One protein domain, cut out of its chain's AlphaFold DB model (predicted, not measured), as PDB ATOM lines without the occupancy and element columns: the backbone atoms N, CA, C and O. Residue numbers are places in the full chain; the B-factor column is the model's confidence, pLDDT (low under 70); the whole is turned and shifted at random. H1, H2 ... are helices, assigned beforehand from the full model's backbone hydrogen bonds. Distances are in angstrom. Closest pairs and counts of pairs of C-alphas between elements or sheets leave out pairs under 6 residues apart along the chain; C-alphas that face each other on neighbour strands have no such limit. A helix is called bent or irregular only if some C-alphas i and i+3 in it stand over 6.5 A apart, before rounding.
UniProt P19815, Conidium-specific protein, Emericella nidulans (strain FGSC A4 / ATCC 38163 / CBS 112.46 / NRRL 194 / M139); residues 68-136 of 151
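This is residues 68 to 136 of the 151 residues of the protein "Conidium-specific protein" of Emericella nidulans (strain FGSC A4 / ATCC 38163 / CBS 112.46 / NRRL 194 / M139) (UniProt P19815). Four short helices follow one another in a bent string, with H3 and H4 packed crosswise as the closest pair, H2 beside the pair near its ends, and H1 joined to H2 at a corner. A long loop, residues 108 to 128, runs from H3 to H4, and its residues 116 to 122 stick out from the body. The printed part has 69 residues with four named helices, H1, H2, H3, H4 in chain order, and no named strand; the class is all helix, though under half of the residues, 28, are in named elements. The whole is compact, with a radius of gyration of the C-alphas of 12.3 A and spans of 36 by 30 by 22 A.

H1, residues 80 to 87, begins at C-alpha 80 (33.106, 1.773, -20.328) and is 11.2 A long. H3, residues 100 to 107, is 10.6 A long. H2 is residues 92 to 97, and H4, residues 129 to 134, ends at C-alpha 134 (21.490, -5.703, -35.278).

H3 and H4 touch, the closest C-alphas being those of Gly 103 and Val 133, 4.6 A apart, at a steep tilt of 50 degrees, opposite ways. H2 is close but not clearly touching H3, with Phe 95 and Leu 101 closest at 7.6 A between C-alphas. H1 and H2 touch only at the corner, the C-alphas of Leu 86 and Ala 94 being closest at 6.3 A. H1 is apart from H3 and H4. Every O i to N i+4 pair is within hydrogen-bond range in H2, H3 and H4; in H1 it is 1 of 4, against 4 of 5 O i to N i+3 pairs.

The two C-alphas farthest apart, those of Lys 90 and Asp 119, are 36.2 A apart. The printed part has no cut. The link H3 to H4 is long, with 21 residues; the other two are tight. The pLDDT is under 70 at residues 68 to 70 and 135 to 136.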
ATOM      1  N   ASP A  68      40.643  -6.017 -21.107       51.86
ATOM      2  CA  ASP A  68      40.499  -5.068 -19.997       51.86
ATOM      3  C   ASP A  68      39.206  -4.246 -20.068       51.86
ATOM      4  O   ASP A  68      38.862  -3.515 -19.139       51.86
ATOM      5  N   SER A  69      38.487  -4.332 -21.187       59.43
ATOM      6  CA  SER A  69      37.204  -3.669 -21.371       59.43
ATOM      7  C   SER A  69      36.028  -4.615 -21.145       59.43
ATOM      8  O   SER A  69      34.898  -4.178 -21.311       59.43
ATOM      9  N   GLU A  70      36.219  -5.883 -20.787       64.52
ATOM     10  CA  GLU A  70      35.094  -6.768 -20.477       64.52
ATOM     11  C   GLU A  70      34.676  -6.591 -19.011       64.52
ATOM     12  O   GLU A  70      35.430  -6.870 -18.083       64.52
ATOM     13  N   VAL A  71      33.468  -6.068 -18.797       71.95
ATOM     14  CA  VAL A  71      32.903  -5.907 -17.453       71.95
ATOM     15  C   VAL A  71      32.040  -7.123 -17.157       71.95
ATOM     16  O   VAL A  71      31.018  -7.338 -17.814       71.95
ATOM     17  N   GLU A  72      32.436  -7.906 -16.155       74.26
ATOM     18  CA  GLU A  72      31.650  -9.047 -15.693       74.26
ATOM     19  C   GLU A  72      30.256  -8.580 -15.236       74.26
ATOM     20  O   GLU A  72      30.123  -7.598 -14.503       74.26
ATOM     21  N   ASN A  73      29.205  -9.286 -15.665       80.01
ATOM     22  CA  ASN A  73      27.804  -8.985 -15.336       80.01
ATOM     23  C   ASN A  73      27.305  -7.601 -15.806       80.01
ATOM     24  O   ASN A  73      26.447  -6.986 -15.162       80.01
ATOM     25  N   ASN A  74      27.806  -7.106 -16.942       87.16
ATOM     26  CA  ASN A  74      27.310  -5.865 -17.531       87.16
ATOM     27  C   ASN A  74      25.845  -5.998 -17.996       87.16
ATOM     28  O   ASN A  74      25.504  -6.853 -18.810       87.16
ATOM     29  N   LYS A  75      24.969  -5.108 -17.510       90.78
ATOM     30  CA  LYS A  75      23.560  -5.027 -17.942       90.78
ATOM     31  C   LYS A  75      23.374  -4.299 -19.278       90.78
ATOM     32  O   LYS A  75      22.272  -4.324 -19.836       90.78
ATOM     33  N   PHE A  76      24.428  -3.652 -19.765       92.08
ATOM     34  CA  PHE A  76      24.471  -2.911 -21.018       92.08
ATOM     35  C   PHE A  76      25.234  -3.677 -22.094       92.08
ATOM     36  O   PHE A  76      26.047  -4.552 -21.808       92.08
ATOM     37  N   ALA A  77      25.010  -3.279 -23.343       91.18
ATOM     38  CA  ALA A  77      25.649  -3.902 -24.496       91.18
ATOM     39  C   ALA A  77      27.108  -3.471 -24.702       91.18
ATOM     40  O   ALA A  77      27.829  -4.115 -25.463       91.18
ATOM     41  N   PHE A  78      27.520  -2.374 -24.059       90.25
ATOM     42  CA  PHE A  78      28.839  -1.767 -24.213       90.25
ATOM     43  C   PHE A  78      29.503  -1.604 -22.859       90.25
ATOM     44  O   PHE A  78      28.851  -1.265 -21.869       90.25
ATOM     45  N   SER A  79      30.809  -1.807 -22.822       89.72
ATOM     46  CA  SER A  79      31.598  -1.518 -21.638       89.72
ATOM     47  C   SER A  79      32.108  -0.075 -21.609       89.72
ATOM     48  O   SER A  79      32.205   0.572 -22.657       89.72
ATOM     49  N   PRO A  80      32.499   0.448 -20.431       88.16
ATOM     50  CA  PRO A  80      33.106   1.773 -20.328       88.16
ATOM     51  C   PRO A  80      34.340   1.945 -21.228       88.16
ATOM     52  O   PRO A  80      34.475   2.978 -21.879       88.16
ATOM     53  N   GLY A  81      35.197   0.921 -21.333       86.68
ATOM     54  CA  GLY A  81      36.383   0.956 -22.201       86.68
ATOM     55  C   GLY A  81      36.048   0.981 -23.697       86.68
ATOM     56  O   GLY A  81      36.747   1.618 -24.485       86.68
ATOM     57  N   GLN A  82      34.930   0.370 -24.102       87.50
ATOM     58  CA  GLN A  82      34.416   0.504 -25.465       87.50
ATOM     59  C   GLN A  82      33.863   1.914 -25.724       87.50
ATOM     60  O   GLN A  82      34.152   2.500 -26.768       87.50
ATOM     61  N   LEU A  83      33.101   2.479 -24.781       89.51
ATOM     62  CA  LEU A  83      32.519   3.820 -24.916       89.51
ATOM     63  C   LEU A  83      33.578   4.934 -24.917       89.51
ATOM     64  O   LEU A  83      33.381   5.945 -25.588       89.51
ATOM     65  N   ASP A  84      34.724   4.737 -24.258       89.06
ATOM     66  CA  ASP A  84      35.867   5.664 -24.294       89.06
ATOM     67  C   ASP A  84      36.343   5.958 -25.730       89.06
ATOM     68  O   ASP A  84      36.706   7.086 -26.073       89.06
ATOM     69  N   LYS A  85      36.216   4.979 -26.639       86.90
ATOM     70  CA  LYS A  85      36.594   5.136 -28.052       86.90
ATOM     71  C   LYS A  85      35.768   6.210 -28.780       86.90
ATOM     72  O   LYS A  85      36.240   6.714 -29.803       86.90
ATOM     73  N   LEU A  86      34.577   6.563 -28.277       87.94
ATOM     74  CA  LEU A  86      33.719   7.630 -28.816       87.94
ATOM     75  C   LEU A  86      34.178   9.037 -28.418       87.94
ATOM     76  O   LEU A  86      33.787  10.002 -29.074       87.94
ATOM     77  N   LEU A  87      35.018   9.178 -27.387       86.64
ATOM     78  CA  LEU A  87      35.539  10.482 -26.959       86.64
ATOM     79  C   LEU A  87      36.534  11.069 -27.966       86.64
ATOM     80  O   LEU A  87      36.779  12.276 -27.974       86.64
ATOM     81  N   ASN A  88      37.100  10.231 -28.839       83.50
ATOM     82  CA  ASN A  88      37.970  10.688 -29.908       83.50
ATOM     83  C   ASN A  88      37.141  11.111 -31.138       83.50
ATOM     84  O   ASN A  88      36.616  10.244 -31.843       83.50
ATOM     85  N   PRO A  89      37.097  12.408 -31.497       77.62
ATOM     86  CA  PRO A  89      36.291  12.896 -32.620       77.62
ATOM     87  C   PRO A  89      36.747  12.355 -33.984       77.62
ATOM     88  O   PRO A  89      36.001  12.421 -34.956       77.62
ATOM     89  N   LYS A  90      37.969  11.810 -34.082       76.07
ATOM     90  CA  LYS A  90      38.485  11.188 -35.312       76.07
ATOM     91  C   LYS A  90      37.991   9.753 -35.507       76.07
ATOM     92  O   LYS A  90      38.150   9.203 -36.593       76.07
ATOM     93  N   ASN A  91      37.393   9.143 -34.485       79.73
ATOM     94  CA  ASN A  91      36.947   7.759 -34.519       79.73
ATOM     95  C   ASN A  91      35.481   7.644 -34.968       79.73
ATOM     96  O   ASN A  91      34.642   7.077 -34.278       79.73
ATOM     97  N   PHE A  92      35.148   8.181 -36.144       80.98
ATOM     98  CA  PHE A  92      33.795   8.022 -36.696       80.98
ATOM     99  C   PHE A  92      33.464   6.551 -37.012       80.98
ATOM    100  O   PHE A  92      32.306   6.140 -36.939       80.98
ATOM    101  N   GLY A  93      34.490   5.732 -37.275       84.81
ATOM    102  CA  GLY A  93      34.348   4.280 -37.389       84.81
ATOM    103  C   GLY A  93      33.725   3.661 -36.137       84.81
ATOM    104  O   GLY A  93      32.841   2.816 -36.266       84.81
ATOM    105  N   ALA A  94      34.096   4.142 -34.941       87.10
ATOM    106  CA  ALA A  94      33.500   3.702 -33.682       87.10
ATOM    107  C   ALA A  94      31.994   3.819 -33.659       87.10
ATOM    108  O   ALA A  94      31.290   2.843 -33.413       87.10
ATOM    109  N   PHE A  95      31.509   5.013 -33.969       88.24
ATOM    110  CA  PHE A  95      30.087   5.279 -34.000       88.24
ATOM    111  C   PHE A  95      29.353   4.332 -34.961       88.24
ATOM    112  O   PHE A  95      28.306   3.795 -34.608       88.24
ATOM    113  N   GLY A  96      29.930   4.055 -36.136       88.81
ATOM    114  CA  GLY A  96      29.390   3.070 -37.076       88.81
ATOM    115  C   GLY A  96      29.343   1.643 -36.514       88.81
ATOM    116  O   GLY A  96      28.333   0.959 -36.668       88.81
ATOM    117  N   ALA A  97      30.391   1.202 -35.815       87.43
ATOM    118  CA  ALA A  97      30.458  -0.136 -35.226       87.43
ATOM    119  C   ALA A  97      29.481  -0.353 -34.062       87.43
ATOM    120  O   ALA A  97      28.995  -1.466 -33.874       87.43
ATOM    121  N   PHE A  98      29.131   0.709 -33.334       88.96
ATOM    122  CA  PHE A  98      28.072   0.672 -32.324       88.96
ATOM    123  C   PHE A  98      26.657   0.649 -32.919       88.96
ATOM    124  O   PHE A  98      25.688   0.682 -32.168       88.96
ATOM    125  N   GLY A  99      26.504   0.595 -34.248       89.35
ATOM    126  CA  GLY A  99      25.201   0.694 -34.908       89.35
ATOM    127  C   GLY A  99      24.658   2.125 -34.921       89.35
ATOM    128  O   GLY A  99      23.446   2.340 -34.924       89.35
ATOM    129  N   GLY A 100      25.539   3.126 -34.879       90.92
ATOM    130  CA  GLY A 100      25.167   4.534 -34.824       90.92
ATOM    131  C   GLY A 100      24.308   4.877 -33.604       90.92
ATOM    132  O   GLY A 100      24.372   4.235 -32.557       90.92
ATOM    133  N   LEU A 101      23.463   5.900 -33.747       92.27
ATOM    134  CA  LEU A 101      22.663   6.417 -32.634       92.27
ATOM    135  C   LEU A 101      21.661   5.387 -32.104       92.27
ATOM    136  O   LEU A 101      21.449   5.289 -30.903       92.27
ATOM    137  N   ARG A 102      21.058   4.601 -32.998       92.78
ATOM    138  CA  ARG A 102      20.045   3.602 -32.647       92.78
ATOM    139  C   ARG A 102      20.652   2.385 -31.952       92.78
ATOM    140  O   ARG A 102      20.024   1.818 -31.064       92.78
ATOM    141  N   GLY A 103      21.860   1.981 -32.339       92.59
ATOM    142  CA  GLY A 103      22.563   0.924 -31.623       92.59
ATOM    143  C   GLY A 103      23.023   1.378 -30.237       92.59
ATOM    144  O   GLY A 103      22.867   0.629 -29.275       92.59
ATOM    145  N   LEU A 104      23.443   2.641 -30.099       93.00
ATOM    146  CA  LEU A 104      23.705   3.250 -28.793       93.00
ATOM    147  C   LEU A 104      22.446   3.345 -27.925       93.00
ATOM    148  O   LEU A 104      22.487   2.942 -26.770       93.00
ATOM    149  N   GLU A 105      21.323   3.803 -28.481       94.11
ATOM    150  CA  GLU A 105      20.021   3.857 -27.802       94.11
ATOM    151  C   GLU A 105      19.648   2.493 -27.201       94.11
ATOM    152  O   GLU A 105      19.409   2.379 -25.998       94.11
ATOM    153  N   ASN A 106      19.678   1.438 -28.022       93.31
ATOM    154  CA  ASN A 106      19.334   0.087 -27.582       93.31
ATOM    155  C   ASN A 106      20.361  -0.482 -26.594       93.31
ATOM    156  O   ASN A 106      19.987  -1.096 -25.597       93.31
ATOM    157  N   GLY A 107      21.654  -0.293 -26.856       92.50
ATOM    158  CA  GLY A 107      22.714  -0.874 -26.038       92.50
ATOM    159  C   GLY A 107      22.914  -0.185 -24.689       92.50
ATOM    160  O   GLY A 107      23.312  -0.842 -23.728       92.50
ATOM    161  N   LEU A 108      22.572   1.104 -24.600       93.47
ATOM    162  CA  LEU A 108      22.496   1.872 -23.354       93.47
ATOM    163  C   LEU A 108      21.110   1.811 -22.701       93.47
ATOM    164  O   LEU A 108      20.929   2.366 -21.622       93.47
ATOM    165  N   ARG A 109      20.145   1.128 -23.332       92.37
ATOM    166  CA  ARG A 109      18.766   0.965 -22.845       92.37
ATOM    167  C   ARG A 109      18.092   2.297 -22.523       92.37
ATOM    168  O   ARG A 109      17.443   2.443 -21.494       92.37
ATOM    169  N   THR A 110      18.270   3.268 -23.408       92.66
ATOM    170  CA  THR A 110      17.697   4.606 -23.273       92.66
ATOM    171  C   THR A 110      16.755   4.904 -24.437       92.66
ATOM    172  O   THR A 110      16.605   4.093 -25.349       92.66
ATOM    173  N   ASN A 111      16.108   6.063 -24.402       91.91
ATOM    174  CA  ASN A 111      15.288   6.576 -25.486       91.91
ATOM    175  C   ASN A 111      15.854   7.925 -25.941       91.91
ATOM    176  O   ASN A 111      16.060   8.821 -25.126       91.91
ATOM    177  N   VAL A 112      16.081   8.100 -27.242       93.25
ATOM    178  CA  VAL A 112      16.676   9.343 -27.774       93.25
ATOM    179  C   VAL A 112      15.737  10.554 -27.643       93.25
ATOM    180  O   VAL A 112      16.207  11.688 -27.608       93.25
ATOM    181  N   GLN A 113      14.419  10.337 -27.584       93.34
ATOM    182  CA  GLN A 113      13.409  11.397 -27.486       93.34
ATOM    183  C   GLN A 113      13.121  11.801 -26.037       93.34
ATOM    184  O   GLN A 113      13.123  12.988 -25.725       93.34
ATOM    185  N   SER A 114      12.845  10.829 -25.161       93.88
ATOM    186  CA  SER A 114      12.460  11.092 -23.765       93.88
ATOM    187  C   SER A 114      13.630  11.061 -22.785       93.88
ATOM    188  O   SER A 114      13.495  11.567 -21.674       93.88
ATOM    189  N   GLY A 115      14.763  10.464 -23.165       93.00
ATOM    190  CA  GLY A 115      15.824  10.116 -22.226       93.00
ATOM    191  C   GLY A 115      15.382   9.029 -21.244       93.00
ATOM    192  O   GLY A 115      14.510   8.216 -21.559       93.00
ATOM    193  N   LEU A 116      16.008   9.032 -20.067       91.96
ATOM    194  CA  LEU A 116      15.646   8.186 -18.929       91.96
ATOM    195  C   LEU A 116      14.699   8.946 -17.992       91.96
ATOM    196  O   LEU A 116      14.894  10.140 -17.749       91.96
ATOM    197  N   SER A 117      13.693   8.258 -17.458       90.85
ATOM    198  CA  SER A 117      12.772   8.831 -16.463       90.85
ATOM    199  C   SER A 117      13.359   8.762 -15.047       90.85
ATOM    200  O   SER A 117      14.240   7.954 -14.763       90.85
ATOM    201  N   MET A 118      12.835   9.573 -14.121       93.17
ATOM    202  CA  MET A 118      13.201   9.499 -12.697       93.17
ATOM    203  C   MET A 118      12.794   8.169 -12.046       93.17
ATOM    204  O   MET A 118      13.435   7.735 -11.092       93.17
ATOM    205  N   ASP A 119      11.754   7.516 -12.567       92.77
ATOM    206  CA  ASP A 119      11.218   6.270 -12.006       92.77
ATOM    207  C   ASP A 119      11.999   5.017 -12.464       92.77
ATOM    208  O   ASP A 119      11.817   3.924 -11.921       92.77
ATOM    209  N   GLU A 120      12.898   5.152 -13.444       88.29
ATOM    210  CA  GLU A 120      13.686   4.053 -14.018       88.29
ATOM    211  C   GLU A 120      14.906   3.727 -13.143       88.29
ATOM    212  O   GLU A 120      16.050   4.057 -13.447       88.29
ATOM    213  N   THR A 121      14.648   3.068 -12.015       90.17
ATOM    214  CA  THR A 121      15.672   2.730 -11.006       90.17
ATOM    215  C   THR A 121      16.177   1.290 -11.091       90.17
ATOM    216  O   THR A 121      17.205   0.956 -10.501       90.17
ATOM    217  N   VAL A 122      15.476   0.423 -11.828       90.46
ATOM    218  CA  VAL A 122      15.773  -1.010 -11.940       90.46
ATOM    219  C   VAL A 122      15.883  -1.406 -13.407       90.46
ATOM    220  O   VAL A 122      15.066  -1.017 -14.238       90.46
ATOM    221  N   LEU A 123      16.902  -2.209 -13.722       89.16
ATOM    222  CA  LEU A 123      17.127  -2.771 -15.051       89.16
ATOM    223  C   LEU A 123      17.010  -4.297 -15.014       89.16
ATOM    224  O   LEU A 123      17.894  -4.997 -14.495       89.16
ATOM    225  N   ASP A 124      15.949  -4.800 -15.641       88.81
ATOM    226  CA  ASP A 124      15.701  -6.232 -15.802       88.81
ATOM    227  C   ASP A 124      16.418  -6.784 -17.035       88.81
ATOM    228  O   ASP A 124      16.431  -6.156 -18.096       88.81
ATOM    229  N   GLY A 125      17.031  -7.962 -16.907       90.45
ATOM    230  CA  GLY A 125      17.763  -8.617 -17.995       90.45
ATOM    231  C   GLY A 125      19.093  -7.951 -18.368       90.45
ATOM    232  O   GLY A 125      19.612  -7.088 -17.654       90.45
ATOM    233  N   MET A 126      19.648  -8.387 -19.497       90.41
ATOM    234  CA  MET A 126      20.891  -7.889 -20.091       90.41
ATOM    235  C   MET A 126      20.684  -7.733 -21.598       90.41
ATOM    236  O   MET A 126      19.909  -8.486 -22.190       90.41
ATOM    237  N   VAL A 127      21.366  -6.767 -22.211       88.83
ATOM    238  CA  VAL A 127      21.378  -6.583 -23.668       88.83
ATOM    239  C   VAL A 127      22.767  -6.929 -24.177       88.83
ATOM    240  O   VAL A 127      23.751  -6.365 -23.710       88.83
ATOM    241  N   ASN A 128      22.852  -7.837 -25.146       89.52
ATOM    242  CA  ASN A 128      24.125  -8.215 -25.756       89.52
ATOM    243  C   ASN A 128      24.513  -7.231 -26.868       89.52
ATOM    244  O   ASN A 128      23.646  -6.717 -27.580       89.52
ATOM    245  N   PHE A 129      25.818  -7.052 -27.091       88.34
ATOM    246  CA  PHE A 129      26.370  -6.210 -28.165       88.34
ATOM    247  C   PHE A 129      25.686  -6.438 -29.521       88.34
ATOM    248  O   PHE A 129      25.200  -5.504 -30.157       88.34
ATOM    249  N   ASN A 130      25.575  -7.702 -29.940       88.75
ATOM    250  CA  ASN A 130      24.986  -8.042 -31.231       88.75
ATOM    251  C   ASN A 130      23.501  -7.651 -31.330       88.75
ATOM    252  O   ASN A 130      23.052  -7.248 -32.400       88.75
ATOM    253  N   GLU A 131      22.739  -7.739 -30.235       88.01
ATOM    254  CA  GLU A 131      21.325  -7.347 -30.233       88.01
ATOM    255  C   GLU A 131      21.166  -5.834 -30.403       88.01
ATOM    256  O   GLU A 131      20.335  -5.387 -31.199       88.01
ATOM    257  N   ALA A 132      21.990  -5.055 -29.700       88.22
ATOM    258  CA  ALA A 132      21.969  -3.601 -29.782       88.22
ATOM    259  C   ALA A 132      22.262  -3.111 -31.209       88.22
ATOM    260  O   ALA A 132      21.539  -2.262 -31.735       88.22
ATOM    261  N   VAL A 133      23.271  -3.698 -31.860       86.93
ATOM    262  CA  VAL A 133      23.710  -3.294 -33.202       86.93
ATOM    263  C   VAL A 133      22.773  -3.825 -34.297       86.93
ATOM    264  O   VAL A 133      22.445  -3.087 -35.222       86.93
ATOM    265  N   SER A 134      22.261  -5.058 -34.193       78.28
ATOM    266  CA  SER A 134      21.490  -5.703 -35.278       78.28
ATOM    267  C   SER A 134      20.146  -5.037 -35.594       78.28
ATOM    268  O   SER A 134      19.670  -5.108 -36.728       78.28
ATOM    269  N   ARG A 135      19.514  -4.356 -34.627       63.44
ATOM    270  CA  ARG A 135      18.187  -3.737 -34.828       63.44
ATOM    271  C   ARG A 135      18.190  -2.500 -35.734       63.44
ATOM    272  O   ARG A 135      17.125  -1.936 -35.974       63.44
ATOM    273  N   THR A 136      19.339  -2.070 -36.257       57.56
ATOM    274  CA  THR A 136      19.412  -0.910 -37.163       57.56
ATOM    275  C   THR A 136      19.042  -1.196 -38.611       57.56
ATOM    276  O   THR A 136      18.662  -0.265 -39.317       57.56
TER     277      THR A 136